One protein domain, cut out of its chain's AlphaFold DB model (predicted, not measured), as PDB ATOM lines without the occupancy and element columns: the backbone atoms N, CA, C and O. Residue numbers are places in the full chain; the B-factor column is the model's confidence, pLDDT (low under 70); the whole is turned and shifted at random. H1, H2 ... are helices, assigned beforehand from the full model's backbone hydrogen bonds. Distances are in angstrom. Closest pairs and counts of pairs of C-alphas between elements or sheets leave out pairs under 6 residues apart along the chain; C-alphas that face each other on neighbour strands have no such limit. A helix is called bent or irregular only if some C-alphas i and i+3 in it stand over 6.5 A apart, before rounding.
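What this domain is: This is residues 333 to 356 and 367 to 388 of the 928 residues of the protein "Mpp10 protein-domain-containing protein" of Absidia repens (UniProt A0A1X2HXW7). Picture two helices, H1 and H2, lying side by side with a gap between them, both running the same way along the length of an elongated shape. H2 is the shorter of the two and has a kink, and the unnamed residues 367 to 372 curve round into its first residue. The printed part has 46 residues, with H1 and then H2 along the chain, no named strand, and the class all helix. The whole is only just loose, close to compact, with a radius of gyration of the C-alphas of 11.4 A and spans of 32 by 19 by 17 A.

Where its parts are: Start at Thr 333, then find C-alpha 335 at (-15.857, -20.416, -13.675), where H1 begins. H1 takes residues 335 to 353 and measures 27.0 A from first to last C-alpha, ending at (-7.869, -46.223, -13.547). After the cut, look for C-alpha 373 at (-17.818, -29.992, -20.951), where H2 begins. H2 takes residues 373 to 388 and measures 21.9 A, ending at C-alpha 388 at (-21.717, -50.857, -15.720).

How they stand to each other: H1 and H2 are near each other, with 10 pairs of C-alphas within 10 A and a closest approach of 8.0 A. Near residue 380 you meet a kink of 28 degrees in H2. H2 is neither bent nor irregular, but only just: C-alphas 382 and 385 are 6.1 A apart. Every O i to N i+4 pair is within hydrogen-bond range in H1, and 10 of 12 are in H2.

The domain as a whole: The two C-alphas farthest apart, those of Thr 333 and Glu 356, are 34.4 A apart. Residues 357 to 366 are not printed, and C-alphas 356 and 367 stand 18.0 A apart across this cut, which falls in the link from H1 to H2. The mean pLDDT of the printed part is 81.5, and residue 333 is under 70.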
ATOM      1  N   THR A 333     -22.728 -18.653 -11.911       65.81
ATOM      2  CA  THR A 333     -21.870 -19.125 -13.010       65.81
ATOM      3  C   THR A 333     -20.387 -18.843 -12.727       65.81
ATOM      4  O   THR A 333     -19.680 -18.172 -13.481       65.81
ATOM      5  N   ASP A 334     -19.898 -19.336 -11.590       76.25
ATOM      6  CA  ASP A 334     -18.513 -19.174 -11.160       76.25
ATOM      7  C   ASP A 334     -17.588 -20.134 -11.922       76.25
ATOM      8  O   ASP A 334     -17.466 -21.303 -11.568       76.25
ATOM      9  N   GLN A 335     -16.846 -19.627 -12.914       77.12
ATOM     10  CA  GLN A 335     -15.857 -20.416 -13.675       77.12
ATOM     11  C   GLN A 335     -14.903 -21.220 -12.770       77.12
ATOM     12  O   GLN A 335     -14.580 -22.362 -13.055       77.12
ATOM     13  N   LYS A 336     -14.522 -20.670 -11.609       77.38
ATOM     14  CA  LYS A 336     -13.646 -21.346 -10.632       77.38
ATOM     15  C   LYS A 336     -14.261 -22.610 -10.025       77.38
ATOM     16  O   LYS A 336     -13.513 -23.455  -9.543       77.38
ATOM     17  N   LEU A 337     -15.590 -22.711  -9.988       79.44
ATOM     18  CA  LEU A 337     -16.313 -23.909  -9.564       79.44
ATOM     19  C   LEU A 337     -16.231 -24.987 -10.651       79.44
ATOM     20  O   LEU A 337     -15.989 -26.144 -10.328       79.44
ATOM     21  N   VAL A 338     -16.356 -24.584 -11.921       79.44
ATOM     22  CA  VAL A 338     -16.185 -25.447 -13.103       79.44
ATOM     23  C   VAL A 338     -14.746 -25.966 -13.188       79.44
ATOM     24  O   VAL A 338     -14.525 -27.168 -13.289       79.44
ATOM     25  N   ASP A 339     -13.749 -25.093 -13.028       81.94
ATOM     26  CA  ASP A 339     -12.334 -25.488 -13.006       81.94
ATOM     27  C   ASP A 339     -12.044 -26.495 -11.865       81.94
ATOM     28  O   ASP A 339     -11.259 -27.434 -12.020       81.94
ATOM     29  N   GLN A 340     -12.697 -26.323 -10.706       81.12
ATOM     30  CA  GLN A 340     -12.585 -27.231  -9.557       81.12
ATOM     31  C   GLN A 340     -13.318 -28.559  -9.768       81.12
ATOM     32  O   GLN A 340     -12.786 -29.594  -9.365       81.12
ATOM     33  N   SER A 341     -14.500 -28.556 -10.391       83.06
ATOM     34  CA  SER A 341     -15.236 -29.785 -10.690       83.06
ATOM     35  C   SER A 341     -14.504 -30.611 -11.745       83.06
ATOM     36  O   SER A 341     -14.274 -31.792 -11.508       83.06
ATOM     37  N   ILE A 342     -14.012 -29.997 -12.826       84.38
ATOM     38  CA  ILE A 342     -13.190 -30.663 -13.852       84.38
ATOM     39  C   ILE A 342     -11.909 -31.246 -13.229       84.38
ATOM     40  O   ILE A 342     -11.593 -32.417 -13.444       84.38
ATOM     41  N   SER A 343     -11.204 -30.476 -12.389       83.94
ATOM     42  CA  SER A 343      -9.996 -30.952 -11.700       83.94
ATOM     43  C   SER A 343     -10.268 -32.129 -10.749       83.94
ATOM     44  O   SER A 343      -9.451 -33.051 -10.663       83.94
ATOM     45  N   LEU A 344     -11.412 -32.132 -10.057       85.44
ATOM     46  CA  LEU A 344     -11.830 -33.232  -9.186       85.44
ATOM     47  C   LEU A 344     -12.290 -34.459  -9.985       85.44
ATOM     48  O   LEU A 344     -11.923 -35.575  -9.622       85.44
ATOM     49  N   THR A 345     -13.035 -34.272 -11.073       86.38
ATOM     50  CA  THR A 345     -13.489 -35.352 -11.961       86.38
ATOM     51  C   THR A 345     -12.303 -36.053 -12.614       86.38
ATOM     52  O   THR A 345     -12.225 -37.279 -12.533       86.38
ATOM     53  N   LYS A 346     -11.312 -35.302 -13.124       86.75
ATOM     54  CA  LYS A 346     -10.036 -35.873 -13.585       86.75
ATOM     55  C   LYS A 346      -9.346 -36.672 -12.480       86.75
ATOM     56  O   LYS A 346      -9.041 -37.843 -12.673       86.75
ATOM     57  N   HIS A 347      -9.178 -36.093 -11.287       83.12
ATOM     58  CA  HIS A 347      -8.564 -36.816 -10.169       83.12
ATOM     59  C   HIS A 347      -9.327 -38.113  -9.819       83.12
ATOM     60  O   HIS A 347      -8.702 -39.108  -9.443       83.12
ATOM     61  N   LEU A 348     -10.660 -38.130  -9.882       84.00
ATOM     62  CA  LEU A 348     -11.448 -39.338  -9.621       84.00
ATOM     63  C   LEU A 348     -11.270 -40.389 -10.727       84.00
ATOM     64  O   LEU A 348     -11.029 -41.545 -10.389       84.00
ATOM     65  N   TYR A 349     -11.307 -39.993 -12.001       84.56
ATOM     66  CA  TYR A 349     -11.075 -40.874 -13.152       84.56
ATOM     67  C   TYR A 349      -9.673 -41.497 -13.118       84.56
ATOM     68  O   TYR A 349      -9.531 -42.719 -13.054       84.56
ATOM     69  N   ASP A 350      -8.633 -40.662 -13.024       84.19
ATOM     70  CA  ASP A 350      -7.235 -41.095 -12.959       84.19
ATOM     71  C   ASP A 350      -6.997 -42.027 -11.752       84.19
ATOM     72  O   ASP A 350      -6.181 -42.951 -11.804       84.19
ATOM     73  N   SER A 351      -7.702 -41.799 -10.634       80.62
ATOM     74  CA  SER A 351      -7.623 -42.641  -9.433       80.62
ATOM     75  C   SER A 351      -8.453 -43.924  -9.519       80.62
ATOM     76  O   SER A 351      -8.134 -44.863  -8.788       80.62
ATOM     77  N   ALA A 352      -9.490 -43.979 -10.358       80.44
ATOM     78  CA  ALA A 352     -10.231 -45.200 -10.661       80.44
ATOM     79  C   ALA A 352      -9.403 -46.100 -11.588       80.44
ATOM     80  O   ALA A 352      -9.200 -47.269 -11.270       80.44
ATOM     81  N   LYS A 353      -8.804 -45.529 -12.643       80.50
ATOM     82  CA  LYS A 353      -7.869 -46.223 -13.547       80.50
ATOM     83  C   LYS A 353      -6.653 -46.822 -12.831       80.50
ATOM     84  O   LYS A 353      -6.227 -47.921 -13.160       80.50
ATOM     85  N   GLN A 354      -6.142 -46.174 -11.778       78.50
ATOM     86  CA  GLN A 354      -5.084 -46.732 -10.910       78.50
ATOM     87  C   GLN A 354      -5.505 -47.981 -10.092       78.50
ATOM     88  O   GLN A 354      -4.650 -48.587  -9.440       78.50
ATOM     89  N   HIS A 355      -6.787 -48.359 -10.101       72.12
ATOM     90  CA  HIS A 355      -7.359 -49.493  -9.362       72.12
ATOM     91  C   HIS A 355      -8.282 -50.379 -10.225       72.12
ATOM     92  O   HIS A 355      -9.065 -51.158  -9.683       72.12
ATOM     93  N   GLU A 356      -8.197 -50.266 -11.551       77.00
ATOM     94  CA  GLU A 356      -8.979 -51.053 -12.504       77.00
ATOM     95  C   GLU A 356      -8.307 -52.429 -12.733       77.00
ATOM     96  O   GLU A 356      -7.093 -52.505 -12.917       77.00
ATOM     97  N   LEU A 367      -8.899 -36.375 -20.350       80.12
ATOM     98  CA  LEU A 367      -8.376 -35.306 -21.208       80.12
ATOM     99  C   LEU A 367      -9.109 -33.972 -20.990       80.12
ATOM    100  O   LEU A 367     -10.109 -33.653 -21.619       80.12
ATOM    101  N   THR A 368      -8.560 -33.136 -20.103       76.94
ATOM    102  CA  THR A 368      -9.170 -31.854 -19.697       76.94
ATOM    103  C   THR A 368      -8.528 -30.602 -20.309       76.94
ATOM    104  O   THR A 368      -8.863 -29.488 -19.910       76.94
ATOM    105  N   GLU A 369      -7.561 -30.735 -21.224       75.69
ATOM    106  CA  GLU A 369      -6.883 -29.591 -21.855       75.69
ATOM    107  C   GLU A 369      -7.443 -29.325 -23.258       75.69
ATOM    108  O   GLU A 369      -7.065 -29.978 -24.227       75.69
ATOM    109  N   GLY A 370      -8.339 -28.337 -23.366       74.19
ATOM    110  CA  GLY A 370      -8.931 -27.905 -24.639       74.19
ATOM    111  C   GLY A 370     -10.190 -28.663 -25.076       74.19
ATOM    112  O   GLY A 370     -10.607 -28.488 -26.215       74.19
ATOM    113  N   PHE A 371     -10.771 -29.475 -24.189       76.25
ATOM    114  CA  PHE A 371     -12.036 -30.183 -24.396       76.25
ATOM    115  C   PHE A 371     -13.203 -29.405 -23.765       76.25
ATOM    116  O   PHE A 371     -13.056 -28.830 -22.682       76.25
ATOM    117  N   ASP A 372     -14.358 -29.420 -24.427       81.06
ATOM    118  CA  ASP A 372     -15.609 -28.856 -23.905       81.06
ATOM    119  C   ASP A 372     -16.270 -29.790 -22.871       81.06
ATOM    120  O   ASP A 372     -15.958 -30.978 -22.783       81.06
ATOM    121  N   GLN A 373     -17.205 -29.259 -22.074       80.00
ATOM    122  CA  GLN A 373     -17.818 -29.992 -20.951       80.00
ATOM    123  C   GLN A 373     -18.514 -31.287 -21.400       80.00
ATOM    124  O   GLN A 373     -18.345 -32.324 -20.758       80.00
ATOM    125  N   ASP A 374     -19.210 -31.245 -22.537       83.25
ATOM    126  CA  ASP A 374     -19.898 -32.404 -23.114       83.25
ATOM    127  C   ASP A 374     -18.902 -33.445 -23.658       83.25
ATOM    128  O   ASP A 374     -19.118 -34.644 -23.538       83.25
ATOM    129  N   GLN A 375     -17.747 -33.012 -24.179       84.00
ATOM    130  CA  GLN A 375     -16.700 -33.922 -24.669       84.00
ATOM    131  C   GLN A 375     -16.026 -34.676 -23.512       84.00
ATOM    132  O   GLN A 375     -15.740 -35.867 -23.630       84.00
ATOM    133  N   ILE A 376     -15.825 -34.000 -22.373       85.69
ATOM    134  CA  ILE A 376     -15.365 -34.633 -21.127       85.69
ATOM    135  C   ILE A 376     -16.435 -35.607 -20.599       85.69
ATOM    136  O   ILE A 376     -16.094 -36.650 -20.045       85.69
ATOM    137  N   TRP A 377     -17.727 -35.308 -20.783       85.75
ATOM    138  CA  TRP A 377     -18.807 -36.229 -20.422       85.75
ATOM    139  C   TRP A 377     -18.803 -37.500 -21.282       85.75
ATOM    140  O   TRP A 377     -18.835 -38.595 -20.723       85.75
ATOM    141  N   GLU A 378     -18.655 -37.393 -22.604       85.12
ATOM    142  CA  GLU A 378     -18.566 -38.564 -23.493       85.12
ATOM    143  C   GLU A 378     -17.333 -39.448 -23.200       85.12
ATOM    144  O   GLU A 378     -17.426 -40.679 -23.229       85.12
ATOM    145  N   GLU A 379     -16.191 -38.860 -22.816       82.75
ATOM    146  CA  GLU A 379     -15.013 -39.619 -22.354       82.75
ATOM    147  C   GLU A 379     -15.322 -40.441 -21.081       82.75
ATOM    148  O   GLU A 379     -14.882 -41.589 -20.939       82.75
ATOM    149  N   LEU A 380     -16.137 -39.889 -20.172       84.81
ATOM    150  CA  LEU A 380     -16.609 -40.583 -18.969       84.81
ATOM    151  C   LEU A 380     -17.649 -41.663 -19.299       84.81
ATOM    152  O   LEU A 380     -17.571 -42.758 -18.737       84.81
ATOM    153  N   VAL A 381     -18.608 -41.397 -20.192       86.50
ATOM    154  CA  VAL A 381     -19.614 -42.382 -20.642       86.50
ATOM    155  C   VAL A 381     -18.921 -43.597 -21.266       86.50
ATOM    156  O   VAL A 381     -19.221 -44.731 -20.886       86.50
ATOM    157  N   THR A 382     -17.903 -43.360 -22.099       84.81
ATOM    158  CA  THR A 382     -17.102 -44.395 -22.779       84.81
ATOM    159  C   THR A 382     -16.464 -45.413 -21.818       84.81
ATOM    160  O   THR A 382     -16.334 -46.579 -22.178       84.81
ATOM    161  N   GLN A 383     -16.083 -45.024 -20.592       81.38
ATOM    162  CA  GLN A 383     -15.635 -45.979 -19.558       81.38
ATOM    163  C   GLN A 383     -16.808 -46.548 -18.745       81.38
ATOM    164  O   GLN A 383     -16.834 -47.738 -18.417       81.38
ATOM    165  N   ASN A 384     -17.766 -45.695 -18.373       85.31
ATOM    166  CA  ASN A 384     -18.823 -46.065 -17.436       85.31
ATOM    167  C   ASN A 384     -19.814 -47.075 -18.022       85.31
ATOM    168  O   ASN A 384     -20.312 -47.908 -17.266       85.31
ATOM    169  N   GLU A 385     -20.094 -47.066 -19.328       87.12
ATOM    170  CA  GLU A 385     -20.995 -48.063 -19.920       87.12
ATOM    171  C   GLU A 385     -20.421 -49.492 -19.894       87.12
ATOM    172  O   GLU A 385     -21.080 -50.354 -19.297       87.12
ATOM    173  N   PRO A 386     -19.209 -49.783 -20.418       84.88
ATOM    174  CA  PRO A 386     -18.591 -51.105 -20.282       84.88
ATOM    175  C   PRO A 386     -18.426 -51.535 -18.820       84.88
ATOM    176  O   PRO A 386     -18.740 -52.677 -18.477       84.88
ATOM    177  N   PHE A 387     -18.031 -50.618 -17.928       84.06
ATOM    178  CA  PHE A 387     -17.931 -50.898 -16.494       84.06
ATOM    179  C   PHE A 387     -19.292 -51.264 -15.874       84.06
ATOM    180  O   PHE A 387     -19.402 -52.256 -15.152       84.06
ATOM    181  N   LEU A 388     -20.366 -50.533 -16.191       84.94
ATOM    182  CA  LEU A 388     -21.717 -50.857 -15.720       84.94
ATOM    183  C   LEU A 388     -22.242 -52.162 -16.328       84.94
ATOM    184  O   LEU A 388     -22.972 -52.886 -15.647       84.94
TER     185      LEU A 388